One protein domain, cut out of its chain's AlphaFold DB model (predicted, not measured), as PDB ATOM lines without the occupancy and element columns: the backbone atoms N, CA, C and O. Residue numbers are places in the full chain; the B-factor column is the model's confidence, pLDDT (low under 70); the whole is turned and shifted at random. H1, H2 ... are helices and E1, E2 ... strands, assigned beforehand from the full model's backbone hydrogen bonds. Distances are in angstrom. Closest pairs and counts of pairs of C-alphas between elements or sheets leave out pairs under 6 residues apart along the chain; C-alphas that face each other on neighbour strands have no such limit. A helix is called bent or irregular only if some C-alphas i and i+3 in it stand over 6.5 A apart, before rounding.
ATOM      1  N   ALA A   2      32.957 -11.400  34.102       91.94
ATOM      2  CA  ALA A   2      33.519 -10.990  32.802       91.94
ATOM      3  C   ALA A   2      33.312 -12.029  31.679       91.94
ATOM      4  O   ALA A   2      32.822 -11.686  30.609       91.94
ATOM      5  N   GLN A   3      33.579 -13.314  31.948       93.25
ATOM      6  CA  GLN A   3      33.321 -14.403  30.993       93.25
ATOM      7  C   GLN A   3      31.844 -14.500  30.580       93.25
ATOM      8  O   GLN A   3      31.555 -14.656  29.399       93.25
ATOM      9  N   ALA A   4      30.909 -14.342  31.522       95.81
ATOM     10  CA  ALA A   4      29.475 -14.361  31.232       95.81
ATOM     11  C   ALA A   4      29.063 -13.175  30.344       95.81
ATOM     12  O   ALA A   4      28.330 -13.368  29.381       95.81
ATOM     13  N   ILE A   5      29.596 -11.971  30.601       95.44
ATOM     14  CA  ILE A   5      29.380 -10.793  29.741       95.44
ATOM     15  C   ILE A   5      29.918 -11.050  28.328       95.44
ATOM     16  O   ILE A   5      29.274 -10.676  27.354       95.44
ATOM     17  N   ARG A   6      31.075 -11.706  28.191       93.62
ATOM     18  CA  ARG A   6      31.637 -12.043  26.873       93.62
ATOM     19  C   ARG A   6      30.846 -13.122  26.146       93.62
ATOM     20  O   ARG A   6      30.668 -13.008  24.937       93.62
ATOM     21  N   ALA A   7      30.322 -14.111  26.864       96.62
ATOM     22  CA  ALA A   7      29.505 -15.178  26.292       96.62
ATOM     23  C   ALA A   7      28.206 -14.665  25.638       96.62
ATOM     24  O   ALA A   7      27.684 -15.325  24.745       96.62
ATOM     25  N   THR A   8      27.717 -13.470  26.003       97.12
ATOM     26  CA  THR A   8      26.571 -12.833  25.319       97.12
ATOM     27  C   THR A   8      26.918 -12.250  23.942       97.12
ATOM     28  O   THR A   8      26.033 -11.776  23.236       97.12
ATOM     29  N   GLY A   9      28.200 -12.239  23.558       95.81
ATOM     30  CA  GLY A   9      28.690 -11.565  22.355       95.81
ATOM     31  C   GLY A   9      29.009 -10.077  22.553       95.81
ATOM     32  O   GLY A   9      29.256  -9.375  21.570       95.81
ATOM     33  N   CYS A  10      29.032  -9.569  23.795       94.56
ATOM     34  CA  CYS A  10      29.353  -8.169  24.082       94.56
ATOM     35  C   CYS A  10      30.789  -7.802  23.663       94.56
ATOM     36  O   CYS A  10      31.774  -8.265  24.250       94.56
ATOM     37  N   ARG A  11      30.900  -6.899  22.679       94.38
ATOM     38  CA  ARG A  11      32.173  -6.363  22.160       94.38
ATOM     39  C   ARG A  11      32.592  -5.024  22.776       94.38
ATOM     40  O   ARG A  11      33.663  -4.524  22.450       94.38
ATOM     41  N   LYS A  12      31.757  -4.419  23.630       95.69
ATOM     42  CA  LYS A  12      32.089  -3.151  24.300       95.69
ATOM     43  C   LYS A  12      33.201  -3.366  25.338       95.69
ATOM     44  O   LYS A  12      33.306  -4.481  25.864       95.69
ATOM     45  N   PRO A  13      33.989  -2.325  25.665       94.94
ATOM     46  CA  PRO A  13      34.926  -2.393  26.772       94.94
ATOM     47  C   PRO A  13      34.229  -2.763  28.088       94.94
ATOM     48  O   PRO A  13      33.179  -2.209  28.412       94.94
ATOM     49  N   VAL A  14      34.806  -3.694  28.840       95.56
ATOM     50  CA  VAL A  14      34.339  -4.106  30.166       95.56
ATOM     51  C   VAL A  14      35.331  -3.593  31.194       95.56
ATOM     52  O   VAL A  14      36.506  -3.959  31.165       95.56
ATOM     53  N   PHE A  15      34.835  -2.771  32.110       95.75
ATOM     54  CA  PHE A  15      35.595  -2.251  33.236       95.75
ATOM     55  C   PHE A  15      35.078  -2.856  34.545       95.75
ATOM     56  O   PHE A  15      33.899  -3.199  34.646       95.75
ATOM     57  N   TYR A  16      35.954  -2.988  35.540       95.12
ATOM     58  CA  TYR A  16      35.584  -3.449  36.881       95.12
ATOM     59  C   TYR A  16      36.225  -2.578  37.957       95.12
ATOM     60  O   TYR A  16      37.377  -2.169  37.809       95.12
ATOM     61  N   ASN A  17      35.490  -2.309  39.036       94.88
ATOM     62  CA  ASN A  17      35.992  -1.496  40.135       94.88
ATOM     63  C   ASN A  17      37.038  -2.268  40.943       94.88
ATOM     64  O   ASN A  17      36.740  -3.316  41.510       94.88
ATOM     65  N   ILE A  18      38.265  -1.751  40.960       94.75
ATOM     66  CA  ILE A  18      39.383  -2.333  41.709       94.75
ATOM     67  C   ILE A  18      39.618  -1.620  43.047       94.75
ATOM     68  O   ILE A  18      40.156  -2.224  43.969       94.75
ATOM     69  N   ALA A  19      39.201  -0.358  43.165       92.00
ATOM     70  CA  ALA A  19      39.446   0.473  44.339       92.00
ATOM     71  C   ALA A  19      38.521   0.145  45.527       92.00
ATOM     72  O   ALA A  19      38.947   0.283  46.665       92.00
ATOM     73  N   GLU A  20      37.293  -0.333  45.284       90.25
ATOM     74  CA  GLU A  20      36.371  -0.843  46.328       90.25
ATOM     75  C   GLU A  20      36.755  -2.242  46.848       90.25
ATOM     76  O   GLU A  20      36.160  -2.761  47.789       90.25
ATOM     77  N   SER A  21      37.689  -2.935  46.196       87.88
ATOM     78  CA  SER A  21      38.032  -4.319  46.552       87.88
ATOM     79  C   SER A  21      39.532  -4.597  46.391       87.88
ATOM     80  O   SER A  21      39.909  -5.534  45.678       87.88
ATOM     81  N   PRO A  22      40.403  -3.796  47.037       86.44
ATOM     82  CA  PRO A  22      41.849  -3.896  46.857       86.44
ATOM     83  C   PRO A  22      42.405  -5.244  47.331       86.44
ATOM     84  O   PRO A  22      43.350  -5.744  46.731       86.44
ATOM     85  N   ASP A  23      41.788  -5.888  48.322       91.44
ATOM     86  CA  ASP A  23      42.247  -7.179  48.862       91.44
ATOM     87  C   ASP A  23      42.158  -8.338  47.855       91.44
ATOM     88  O   ASP A  23      42.831  -9.355  48.002       91.44
ATOM     89  N   VAL A  24      41.343  -8.192  46.806       93.00
ATOM     90  CA  VAL A  24      41.155  -9.208  45.755       93.00
ATOM     91  C   VAL A  24      41.653  -8.731  44.389       93.00
ATOM     92  O   VAL A  24      41.265  -9.283  43.354       93.00
ATOM     93  N   TYR A  25      42.533  -7.722  44.366       94.31
ATOM     94  CA  TYR A  25      43.049  -7.123  43.132       94.31
ATOM     95  C   TYR A  25      43.650  -8.168  42.178       94.31
ATOM     96  O   TYR A  25      43.451  -8.075  40.969       94.31
ATOM     97  N   ASP A  26      44.298  -9.214  42.701       95.00
ATOM     98  CA  ASP A  26      44.862 -10.312  41.909       95.00
ATOM     99  C   ASP A  26      43.821 -11.009  41.021       95.00
ATOM    100  O   ASP A  26      44.069 -11.272  39.839       95.00
ATOM    101  N   ALA A  27      42.633 -11.284  41.566       94.88
ATOM    102  CA  ALA A  27      41.541 -11.897  40.816       94.88
ATOM    103  C   ALA A  27      40.986 -10.937  39.753       94.88
ATOM    104  O   ALA A  27      40.670 -11.360  38.639       94.88
ATOM    105  N   ILE A  28      40.912  -9.643  40.076       95.12
ATOM    106  CA  ILE A  28      40.449  -8.593  39.162       95.12
ATOM    107  C   ILE A  28      41.430  -8.429  37.992       95.12
ATOM    108  O   ILE A  28      41.005  -8.382  36.839       95.12
ATOM    109  N   LEU A  29      42.740  -8.416  38.259       94.94
ATOM    110  CA  LEU A  29      43.777  -8.299  37.231       94.94
ATOM    111  C   LEU A  29      43.873  -9.541  36.332       94.94
ATOM    112  O   LEU A  29      44.197  -9.409  35.150       94.94
ATOM    113  N   ASN A  30      43.562 -10.729  36.862       95.31
ATOM    114  CA  ASN A  30      43.467 -11.972  36.087       95.31
ATOM    115  C   ASN A  30      42.178 -12.074  35.253       95.31
ATOM    116  O   ASN A  30      42.112 -12.868  34.312       95.31
ATOM    117  N   ALA A  31      41.143 -11.296  35.579       94.62
ATOM    118  CA  ALA A  31      39.889 -11.325  34.843       94.62
ATOM    119  C   ALA A  31      40.043 -10.738  33.428       94.62
ATOM    120  O   ALA A  31      40.815  -9.812  33.170       94.62
ATOM    121  N   SER A  32      39.234 -11.246  32.493       92.69
ATOM    122  CA  SER A  32      39.161 -10.763  31.106       92.69
ATOM    123  C   SER A  32      38.386  -9.437  30.985       92.69
ATOM    124  O   SER A  32      37.378  -9.356  30.282       92.69
ATOM    125  N   VAL A  33      38.843  -8.416  31.713       95.31
ATOM    126  CA  VAL A  33      38.373  -7.023  31.654       95.31
ATOM    127  C   VAL A  33      39.378  -6.163  30.882       95.31
ATOM    128  O   VAL A  33      40.579  -6.449  30.894       95.31
ATOM    129  N   ASP A  34      38.904  -5.120  30.207       96.19
ATOM    130  CA  ASP A  34      39.739  -4.229  29.382       96.19
ATOM    131  C   ASP A  34      40.321  -3.069  30.200       96.19
ATOM    132  O   ASP A  34      41.353  -2.489  29.854       96.19
ATOM    133  N   GLY A  35      39.677  -2.752  31.321       96.81
ATOM    134  CA  GLY A  35      40.089  -1.680  32.206       96.81
ATOM    135  C   GLY A  35      39.621  -1.878  33.638       96.81
ATOM    136  O   GLY A  35      38.838  -2.777  33.950       96.81
ATOM    137  N   VAL A  36      40.110  -1.009  34.508       96.69
ATOM    138  CA  VAL A  36      39.752  -0.957  35.922       96.69
ATOM    139  C   VAL A  36      39.241   0.431  36.283       96.69
ATOM    140  O   VAL A  36      39.684   1.432  35.708       96.69
ATOM    141  N   THR A  37      38.288   0.482  37.210       96.75
ATOM    142  CA  THR A  37      37.725   1.739  37.702       96.75
ATOM    143  C   THR A  37      38.093   2.022  39.143       96.75
ATOM    144  O   THR A  37      38.351   1.110  39.929       96.75
ATOM    145  N   PHE A  38      38.098   3.310  39.459       96.88
ATOM    146  CA  PHE A  38      38.472   3.868  40.745       96.88
ATOM    147  C   PHE A  38      37.475   4.944  41.170       96.88
ATOM    148  O   PHE A  38      36.848   5.573  40.312       96.88
ATOM    149  N   GLN A  39      37.398   5.186  42.472       94.44
ATOM    150  CA  GLN A  39      36.694   6.312  43.071       94.44
ATOM    151  C   GLN A  39      37.650   7.152  43.920       94.44
ATOM    152  O   GLN A  39      38.695   6.650  44.353       94.44
ATOM    153  N   TRP A  40      37.331   8.430  44.151       94.00
ATOM    154  CA  TRP A  40      38.105   9.254  45.083       94.00
ATOM    155  C   TRP A  40      37.283  10.272  45.864       94.00
ATOM    156  O   TRP A  40      36.741  11.215  45.291       94.00
ATOM    157  N   TYR A  41      37.317  10.119  47.188       93.75
ATOM    158  CA  TYR A  41      36.809  11.075  48.169       93.75
ATOM    159  C   TYR A  41      37.904  11.326  49.213       93.75
ATOM    160  O   TYR A  41      37.954  10.629  50.228       93.75
ATOM    161  N   PRO A  42      38.842  12.248  48.941       91.81
ATOM    162  CA  PRO A  42      40.121  12.326  49.652       91.81
ATOM    163  C   PRO A  42      39.971  12.510  51.166       91.81
ATOM    164  O   PRO A  42      40.708  11.925  51.949       91.81
ATOM    165  N   GLN A  43      38.984  13.302  51.570       88.69
ATOM    166  CA  GLN A  43      38.675  13.682  52.946       88.69
ATOM    167  C   GLN A  43      37.453  12.945  53.519       88.69
ATOM    168  O   GLN A  43      36.921  13.343  54.553       88.69
ATOM    169  N   GLY A  44      36.997  11.885  52.846       87.62
ATOM    170  CA  GLY A  44      35.758  11.189  53.176       87.62
ATOM    171  C   GLY A  44      34.505  11.883  52.636       87.62
ATOM    172  O   GLY A  44      34.571  12.736  51.752       87.62
ATOM    173  N   LEU A  45      33.353  11.456  53.153       84.69
ATOM    174  CA  LEU A  45      32.015  11.881  52.746       84.69
ATOM    175  C   LEU A  45      31.139  12.108  53.984       84.69
ATOM    176  O   LEU A  45      31.318  11.431  54.995       84.69
ATOM    177  N   VAL A  46      30.119  12.962  53.856       80.25
ATOM    178  CA  VAL A  46      29.008  13.102  54.819       80.25
ATOM    179  C   VAL A  46      29.463  13.597  56.202       80.25
ATOM    180  O   VAL A  46      29.017  13.100  57.235       80.25
ATOM    181  N   SER A  47      30.321  14.618  56.254       79.50
ATOM    182  CA  SER A  47      30.735  15.224  57.532       79.50
ATOM    183  C   SER A  47      29.600  15.997  58.235       79.50
ATOM    184  O   SER A  47      29.704  16.354  59.413       79.50
ATOM    185  N   GLY A  48      28.521  16.300  57.506       76.62
ATOM    186  CA  GLY A  48      27.374  17.071  57.984       76.62
ATOM    187  C   GLY A  48      27.623  18.580  58.089       76.62
ATOM    188  O   GLY A  48      26.741  19.303  58.552       76.62
ATOM    189  N   HIS A  49      28.796  19.076  57.680       79.31
ATOM    190  CA  HIS A  49      29.139  20.500  57.702       79.31
ATOM    191  C   HIS A  49      30.263  20.842  56.710       79.31
ATOM    192  O   HIS A  49      30.987  19.979  56.239       79.31
ATOM    193  N   ALA A  50      30.451  22.127  56.397       87.81
ATOM    194  CA  ALA A  50      31.579  22.543  55.565       87.81
ATOM    195  C   ALA A  50      32.914  22.330  56.300       87.81
ATOM    196  O   ALA A  50      33.145  22.929  57.357       87.81
ATOM    197  N   LEU A  51      33.805  21.530  55.715       87.69
ATOM    198  CA  LEU A  51      35.158  21.321  56.213       87.69
ATOM    199  C   LEU A  51      35.994  22.588  55.997       87.69
ATOM    200  O   LEU A  51      35.964  23.216  54.938       87.69
ATOM    201  N   ARG A  52      36.752  22.981  57.026       89.12
ATOM    202  CA  ARG A  52      37.609  24.177  57.015       89.12
ATOM    203  C   ARG A  52      39.058  23.776  57.260       89.12
ATOM    204  O   ARG A  52      39.334  23.012  58.176       89.12
ATOM    205  N   GLY A  53      39.982  24.315  56.468       90.38
ATOM    206  CA  GLY A  53      41.416  24.041  56.590       90.38
ATOM    207  C   GLY A  53      42.099  23.863  55.236       90.38
ATOM    208  O   GLY A  53      41.519  24.163  54.195       90.38
ATOM    209  N   ASN A  54      43.342  23.376  55.259       92.50
ATOM    210  CA  ASN A  54      44.106  23.054  54.055       92.50
ATOM    211  C   ASN A  54      44.075  21.543  53.786       92.50
ATOM    212  O   ASN A  54      44.778  20.780  54.447       92.50
ATOM    213  N   PHE A  55      43.289  21.133  52.792       94.75
ATOM    214  CA  PHE A  55      43.148  19.733  52.380       94.75
ATOM    215  C   PHE A  55      43.987  19.369  51.149       94.75
ATOM    216  O   PHE A  55      43.943  18.225  50.707       94.75
ATOM    217  N   LEU A  56      44.808  20.285  50.622       94.81
ATOM    218  CA  LEU A  56      45.681  19.991  49.480       94.81
ATOM    219  C   LEU A  56      46.592  18.763  49.680       94.81
ATOM    220  O   LEU A  56      46.760  18.026  48.710       94.81
ATOM    221  N   PRO A  57      47.113  18.457  50.892       95.81
ATOM    222  CA  PRO A  57      47.880  17.228  51.106       95.81
ATOM    223  C   PRO A  57      47.105  15.934  50.811       95.81
ATOM    224  O   PRO A  57      47.713  14.933  50.452       95.81
ATOM    225  N   TYR A  58      45.772  15.941  50.922       94.88
ATOM    226  CA  TYR A  58      44.932  14.759  50.682       94.88
ATOM    227  C   TYR A  58      44.789  14.431  49.192       94.88
ATOM    228  O   TYR A  58      44.433  13.312  48.839       94.88
ATOM    229  N   VAL A  59      45.054  15.409  48.322       95.94
ATOM    230  CA  VAL A  59      44.955  15.269  46.864       95.94
ATOM    231  C   VAL A  59      46.303  15.379  46.176       95.94
ATOM    232  O   VAL A  59      46.346  15.494  44.951       95.94
ATOM    233  N   ASP A  60      47.401  15.357  46.934       96.12
ATOM    234  CA  ASP A  60      48.729  15.576  46.370       96.12
ATOM    235  C   ASP A  60      49.133  14.450  45.409       96.12
ATOM    236  O   ASP A  60      49.672  14.720  44.332       96.12
ATOM    237  N   GLU A  61      48.751  13.216  45.752       96.25
ATOM    238  CA  GLU A  61      48.977  11.999  44.977       96.25
ATOM    239  C   GLU A  61      47.759  11.061  45.041       96.25
ATOM    240  O   GLU A  61      47.015  11.054  46.020       96.25
ATOM    241  N   TYR A  62      47.572  10.238  44.002       95.62
ATOM    242  CA  TYR A  62      46.621   9.122  44.022       95.62
ATOM    243  C   TYR A  62      47.395   7.801  44.174       95.62
ATOM    244  O   TYR A  62      47.964   7.320  43.186       95.62
ATOM    245  N   PRO A  63      47.462   7.201  45.376       91.75
ATOM    246  CA  PRO A  63      48.258   6.001  45.599       91.75
ATOM    247  C   PRO A  63      47.591   4.767  44.980       91.75
ATOM    248  O   PRO A  63      46.421   4.481  45.221       91.75
ATOM    249  N   ILE A  64      48.357   3.998  44.200       94.25
ATOM    250  CA  ILE A  64      47.906   2.733  43.600       94.25
ATOM    251  C   ILE A  64      48.871   1.619  44.034       94.25
ATOM    252  O   ILE A  64      49.964   1.529  43.474       94.25
ATOM    253  N   PRO A  65      48.493   0.751  44.993       91.56
ATOM    254  CA  PRO A  65      49.401  -0.254  45.563       91.56
ATOM    255  C   PRO A  65      49.992  -1.246  44.548       91.56
ATOM    256  O   PRO A  65      51.102  -1.735  44.723       91.56
ATOM    257  N   PHE A  66      49.266  -1.525  43.466       91.81
ATOM    258  CA  PHE A  66      49.633  -2.483  42.416       91.81
ATOM    259  C   PHE A  66      50.127  -1.801  41.126       91.81
ATOM    260  O   PHE A  66      50.055  -2.376  40.038       91.81
ATOM    261  N   CYS A  67      50.629  -0.563  41.214       92.50
ATOM    262  CA  CYS A  67      51.042   0.230  40.049       92.50
ATOM    263  C   CYS A  67      52.184  -0.390  39.223       92.50
ATOM    264  O   CYS A  67      52.308  -0.091  38.035       92.50
ATOM    265  N   THR A  68      52.990  -1.266  39.826       94.12
ATOM    266  CA  THR A  68      54.117  -1.956  39.180       94.12
ATOM    267  C   THR A  68      53.730  -3.284  38.523       94.12
ATOM    268  O   THR A  68      54.536  -3.856  37.784       94.12
ATOM    269  N   ASP A  69      52.507  -3.785  38.738       95.69
ATOM    270  CA  ASP A  69      52.049  -5.042  38.147       95.69
ATOM    271  C   ASP A  69      51.838  -4.887  36.631       95.69
ATOM    272  O   ASP A  69      51.070  -4.045  36.159       95.69
ATOM    273  N   LYS A  70      52.485  -5.743  35.833       95.50
ATOM    274  CA  LYS A  70      52.380  -5.713  34.364       95.50
ATOM    275  C   LYS A  70      50.945  -5.896  33.865       95.50
ATOM    276  O   LYS A  70      50.567  -5.274  32.870       95.50
ATOM    277  N   ARG A  71      50.138  -6.718  34.549       95.56
ATOM    278  CA  ARG A  71      48.715  -6.914  34.235       95.56
ATOM    279  C   ARG A  71      47.971  -5.598  34.405       95.56
ATOM    280  O   ARG A  71      47.224  -5.231  33.506       95.56
ATOM    281  N   PHE A  72      48.231  -4.864  35.487       95.44
ATOM    282  CA  PHE A  72      47.640  -3.548  35.739       95.44
ATOM    283  C   PHE A  72      48.094  -2.490  34.726       95.44
ATOM    284  O   PHE A  72      47.262  -1.759  34.187       95.44
ATOM    285  N   ILE A  73      49.394  -2.430  34.418       94.81
ATOM    286  CA  ILE A  73      49.955  -1.473  33.451       94.81
ATOM    287  C   ILE A  73      49.242  -1.588  32.095       94.81
ATOM    288  O   ILE A  73      48.947  -0.567  31.477       94.81
ATOM    289  N   SER A  74      48.894  -2.812  31.680       93.50
ATOM    290  CA  SER A  74      48.182  -3.085  30.424       93.50
ATOM    291  C   SER A  74      46.700  -2.672  30.398       93.50
ATOM    292  O   SER A  74      46.100  -2.667  29.325       93.50
ATOM    293  N   LYS A  75      46.089  -2.333  31.545       95.56
ATOM    294  CA  LYS A  75      44.667  -1.960  31.639       95.56
ATOM    295  C   LYS A  75      44.448  -0.458  31.453       95.56
ATOM    296  O   LYS A  75      45.225   0.375  31.941       95.56
ATOM    297  N   ALA A  76      43.321  -0.114  30.824       97.19
ATOM    298  CA  ALA A  76      42.767   1.237  30.883       97.19
ATOM    299  C   ALA A  76      42.332   1.582  32.320       97.19
ATOM    300  O   ALA A  76      41.898   0.703  33.067       97.19
ATOM    301  N   LYS A  77      42.449   2.854  32.710       97.19
ATOM    302  CA  LYS A  77      42.200   3.351  34.068       97.19
ATOM    303  C   LYS A  77      41.201   4.499  34.003       97.19
ATOM    304  O   LYS A  77      41.441   5.525  33.366       97.19
ATOM    305  N   MET A  78      40.079   4.325  34.684       97.25
ATOM    306  CA  MET A  78      39.034   5.338  34.754       97.25
ATOM    307  C   MET A  78      38.704   5.645  36.205       97.25
ATOM    308  O   MET A  78      38.451   4.735  36.988       97.25
ATOM    309  N   VAL A  79      38.646   6.920  36.558       97.38
ATOM    310  CA  VAL A  79      37.956   7.343  37.774       97.38
ATOM    311  C   VAL A  79      36.477   7.428  37.412       97.38
ATOM    312  O   VAL A  79      36.097   8.304  36.640       97.38
ATOM    313  N   TYR A  80      35.666   6.470  37.864       94.12
ATOM    314  CA  TYR A  80      34.233   6.458  37.536       94.12
ATOM    315  C   TYR A  80      33.429   7.397  38.451       94.12
ATOM    316  O   TYR A  80      32.275   7.705  38.150       94.12
ATOM    317  N   GLU A  81      34.031   7.873  39.537       93.06
ATOM    318  CA  GLU A  81      33.391   8.774  40.487       93.06
ATOM    319  C   GLU A  81      34.449   9.499  41.333       93.06
ATOM    320  O   GLU A  81      35.303   8.861  41.945       93.06
ATOM    321  N   PHE A  82      34.442  10.830  41.377       94.19
ATOM    322  CA  PHE A  82      35.258  11.584  42.338       94.19
ATOM    323  C   PHE A  82      34.562  12.848  42.808       94.19
ATOM    324  O   PHE A  82      33.784  13.431  42.056       94.19
ATOM    325  N   GLU A  83      34.899  13.305  44.012       91.56
ATOM    326  CA  GLU A  83      34.456  14.606  44.507       91.56
ATOM    327  C   GLU A  83      35.326  15.108  45.663       91.56
ATOM    328  O   GLU A  83      35.869  14.319  46.438       91.56
ATOM    329  N   SER A  84      35.410  16.429  45.826       91.25
ATOM    330  CA  SER A  84      35.904  17.062  47.043       91.25
ATOM    331  C   SER A  84      34.747  17.395  47.994       91.25
ATOM    332  O   SER A  84      34.535  18.554  48.346       91.25
ATOM    333  N   ALA A  85      34.035  16.361  48.444       87.44
ATOM    334  CA  ALA A  85      32.890  16.478  49.345       87.44
ATOM    335  C   ALA A  85      33.152  17.377  50.565       87.44
ATOM    336  O   ALA A  85      34.243  17.378  51.134       87.44
ATOM    337  N   ASP A  86      32.138  18.138  50.974       86.25
ATOM    338  CA  ASP A  86      32.164  19.026  52.142       86.25
ATOM    339  C   ASP A  86      33.192  20.184  52.082       86.25
ATOM    340  O   ASP A  86      33.255  20.996  53.006       86.25
ATOM    341  N   ILE A  87      33.949  20.335  50.986       88.88
ATOM    342  CA  ILE A  87      34.821  21.487  50.715       88.88
ATOM    343  C   ILE A  87      34.136  22.378  49.677       88.88
ATOM    344  O   ILE A  87      34.021  22.028  48.508       88.88
ATOM    345  N   ILE A  88      33.681  23.557  50.106       84.69
ATOM    346  CA  ILE A  88      32.889  24.469  49.258       84.69
ATOM    347  C   ILE A  88      33.725  25.051  48.110       84.69
ATOM    348  O   ILE A  88      33.209  25.345  47.032       84.69
ATOM    349  N   GLN A  89      35.017  25.280  48.342       84.94
ATOM    350  CA  GLN A  89      35.886  25.899  47.355       84.94
ATOM    351  C   GLN A  89      36.344  24.869  46.311       84.94
ATOM    352  O   GLN A  89      36.874  23.823  46.686       84.94
ATOM    353  N   PRO A  90      36.312  25.198  45.005       88.19
ATOM    354  CA  PRO A  90      36.719  24.287  43.928       88.19
ATOM    355  C   PRO A  90      38.245  24.094  43.837       88.19
ATOM    356  O   PRO A  90      38.768  23.641  42.822       88.19
ATOM    357  N   ILE A  91      38.985  24.475  44.883       91.00
ATOM    358  CA  ILE A  91      40.449  24.483  44.906       91.00
ATOM    359  C   ILE A  91      41.040  23.076  44.805       91.00
ATOM    360  O   ILE A  91      42.169  22.930  44.356       91.00
ATOM    361  N   MET A  92      40.283  22.043  45.177       94.50
ATOM    362  CA  MET A  92      40.743  20.655  45.154       94.50
ATOM    363  C   MET A  92      40.817  20.091  43.731       94.50
ATOM    364  O   MET A  92      41.756  19.361  43.412       94.50
ATOM    365  N   TYR A  93      39.884  20.455  42.843       94.94
ATOM    366  CA  TYR A  93      39.749  19.810  41.531       94.94
ATOM    367  C   TYR A  93      40.979  19.946  40.617       94.94
ATOM    368  O   TYR A  93      41.351  18.944  40.001       94.94
ATOM    369  N   PRO A  94      41.676  21.100  40.531       96.06
ATOM    370  CA  PRO A  94      42.915  21.190  39.757       96.06
ATOM    371  C   PRO A  94      44.018  20.248  40.261       96.06
ATOM    372  O   PRO A  94      44.750  19.665  39.458       96.06
ATOM    373  N   PHE A  95      44.130  20.066  41.581       96.38
ATOM    374  CA  PHE A  95      45.119  19.172  42.190       96.38
ATOM    375  C   PHE A  95      44.721  17.708  42.006       96.38
ATOM    376  O   PHE A  95      45.560  16.900  41.624       96.38
ATOM    377  N   MET A  96      43.432  17.382  42.142       97.31
ATOM    378  CA  MET A  96      42.923  16.048  41.821       97.31
ATOM    379  C   MET A  96      43.183  15.687  40.356       97.31
ATOM    380  O   MET A  96      43.704  14.613  40.075       97.31
ATOM    381  N   ALA A  97      42.915  16.602  39.418       97.06
ATOM    382  CA  ALA A  97      43.192  16.398  37.996       97.06
ATOM    383  C   ALA A  97      44.689  16.172  37.718       97.06
ATOM    384  O   ALA A  97      45.050  15.304  36.917       97.06
ATOM    385  N   ARG A  98      45.573  16.912  38.402       97.62
ATOM    386  CA  ARG A  98      47.026  16.690  38.348       97.62
ATOM    387  C   ARG A  98      47.387  15.287  38.843       97.62
ATOM    388  O   ARG A  98      48.135  14.591  38.161       97.62
ATOM    389  N   SER A  99      46.843  14.866  39.978       98.00
ATOM    390  CA  SER A  99      47.114  13.558  40.585       98.00
ATOM    391  C   SER A  99      46.573  12.406  39.742       98.00
ATOM    392  O   SER A  99      47.272  11.417  39.532       98.00
ATOM    393  N   PHE A 100      45.393  12.568  39.136       97.88
ATOM    394  CA  PHE A 100      44.858  11.621  38.159       97.88
ATOM    395  C   PHE A 100      45.772  11.478  36.943       97.88
ATOM    396  O   PHE A 100      46.090  10.367  36.517       97.88
ATOM    397  N   ARG A 101      46.249  12.603  36.403       97.12
ATOM    398  CA  ARG A 101      47.193  12.589  35.285       97.12
ATOM    399  C   ARG A 101      48.503  11.897  35.664       97.12
ATOM    400  O   ARG A 101      48.993  11.092  34.878       97.12
ATOM    401  N   ALA A 102      49.054  12.188  36.842       97.19
ATOM    402  CA  ALA A 102      50.292  11.580  37.333       97.19
ATOM    403  C   ALA A 102      50.157  10.060  37.539       97.19
ATOM    404  O   ALA A 102      51.060   9.311  37.178       97.19
ATOM    405  N   ALA A 103      49.005   9.598  38.033       96.19
ATOM    406  CA  ALA A 103      48.699   8.178  38.214       96.19
ATOM    407  C   ALA A 103      48.276   7.450  36.914       96.19
ATOM    408  O   ALA A 103      48.049   6.238  36.916       96.19
ATOM    409  N   GLY A 104      48.196   8.162  35.782       96.06
ATOM    410  CA  GLY A 104      47.956   7.579  34.459       96.06
ATOM    411  C   GLY A 104      46.491   7.281  34.134       96.06
ATOM    412  O   GLY A 104      46.224   6.431  33.281       96.06
ATOM    413  N   PHE A 105      45.547   7.953  34.795       97.75
ATOM    414  CA  PHE A 105      44.126   7.870  34.462       97.75
ATOM    415  C   PHE A 105      43.828   8.533  33.117       97.75
ATOM    416  O   PHE A 105      44.302   9.632  32.834       97.75
ATOM    417  N   GLN A 106      43.015   7.873  32.290       96.50
ATOM    418  CA  GLN A 106      42.615   8.390  30.975       96.50
ATOM    419  C   GLN A 106      41.258   9.099  30.997       96.50
ATOM    420  O   GLN A 106      40.951   9.865  30.087       96.50
ATOM    421  N   TRP A 107      40.440   8.827  32.010       96.31
ATOM    422  CA  TRP A 107      39.095   9.375  32.135       96.31
ATOM    423  C   TRP A 107      38.750   9.583  33.605       96.31
ATOM    424  O   TRP A 107      39.111   8.753  34.443       96.31
ATOM    425  N   ALA A 108      38.044  10.670  33.905       96.25
ATOM    426  CA  ALA A 108      37.527  10.953  35.234       96.25
ATOM    427  C   ALA A 108      36.117  11.543  35.144       96.25
ATOM    428  O   ALA A 108      35.888  12.484  34.383       96.25
ATOM    429  N   THR A 109      35.183  11.002  35.921       94.38
ATOM    430  CA  THR A 109      33.810  11.509  36.049       94.38
ATOM    431  C   THR A 109      33.595  12.065  37.446       94.38
ATOM    432  O   THR A 109      33.672  11.338  38.436       94.38
ATOM    433  N   GLN A 110      33.342  13.369  37.517       91.62
ATOM    434  CA  GLN A 110      33.008  14.033  38.770       91.62
ATOM    435  C   GLN A 110      31.613  13.599  39.208       91.62
ATOM    436  O   GLN A 110      30.686  13.576  38.392       91.62
ATOM    437  N   PHE A 111      31.464  13.266  40.487       86.38
ATOM    438  CA  PHE A 111      30.159  13.019  41.065       86.38
ATOM    439  C   PHE A 111      29.377  14.331  41.073       86.38
ATOM    440  O   PHE A 111      29.728  15.285  41.765       86.38
ATOM    441  N   ALA A 112      28.314  14.389  40.281       74.38
ATOM    442  CA  ALA A 112      27.370  15.484  40.368       74.38
ATOM    443  C   ALA A 112      26.431  15.182  41.534       74.38
ATOM    444  O   ALA A 112      25.587  14.293  41.432       74.38
ATOM    445  N   TYR A 113      26.574  15.920  42.637       65.94
ATOM    446  CA  TYR A 113      25.494  15.983  43.611       65.94
ATOM    447  C   TYR A 113      24.231  16.433  42.887       65.94
ATOM    448  O   TYR A 113      24.273  17.387  42.100       65.94
TER     449      TYR A 113
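This is residues 2 to 113 of the 384 residues of an uncharacterized protein of Hymenobacter roseosalivarius DSM 11622 (UniProt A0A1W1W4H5). A twisted sheet of four parallel strands has H5 packed over one face, along E3 and E4, while H2 grazes the sheet on the E1 side. H1 lies out at one end of the long axis, and the loop of residues 41 to 55 reaches out at the other. The 112 printed residues hold five named helices and four named strands, in the order H1 E1 H2 E2 H3 H4 E3 H5 E4; the class is mixed, with 54 residues, under half, in named elements. It is only just compact, close to loose, with a radius of gyration of the C-alphas of 15.8 A, and spans 50 by 29 by 23 A.

The sheet runs E1, residues 15 to 17, E2, residues 35 to 40, E3, residues 76 to 82, and E4, residues 107 to 110, and is only just strongly twisted, with C-alphas up to 4.1 A off its plane. Within hydrogen-bond range are N 37 and O 16 at 2.9 A between E1 and E2, N 38 and O 78 at 2.9 A between E2 and E3, and N 79 and O 107 at 2.8 A between E3 and E4. H5, residues 92 to 102, is on the sheet at a height of 10.0 A, over E3 and, only just, with 3 C-alphas, over E4; it runs along the strands, at 12 degrees to E3 on the local plane. H3, residues 56 to 59, touches H5, the closest C-alphas being those of Val 59 and Met 96, 5.5 A apart. H2, residues 22 to 30, only grazes the sheet with residues 25 to 29; it is irregular, C-alphas 23 and 26 being 8.1 A apart. H4, residues 70 to 73, only just touches H2, with 3 pairs of C-alphas within 8 A, the closest being those of Leu 29 and Arg 71 at 5.9 A. H1, residues 2 to 7, touches no helix and is not on the sheet. E1, H2, E2, then E2, H3 H4, E3, then E3, H5, E4 are strand-helix-strand units, parallel neighbour strands joined through helices, each with a right-handed crossover. Every O i to N i+4 pair is within hydrogen-bond range in H1 and H5, and 3 of 5 in H2; H3 and H4 are too short for such a pair.

H1 begins at C-alpha 2, (33.519, -10.990, 32.802). E3 is 17.2 A from first to last C-alpha, E2 17.0 A, H5 15.3 A and H2 13.6 A. E4 ends at C-alpha 110, (33.008, 14.033, 38.770).

The C-alphas farthest apart are those of Gly 9 and Gly 53, at 51.0 A. The printed part has no cut; the link from E2 to H3 is long, with 15 residues. Mean pLDDT of the printed part is 92.8, and residue 113 is under 70.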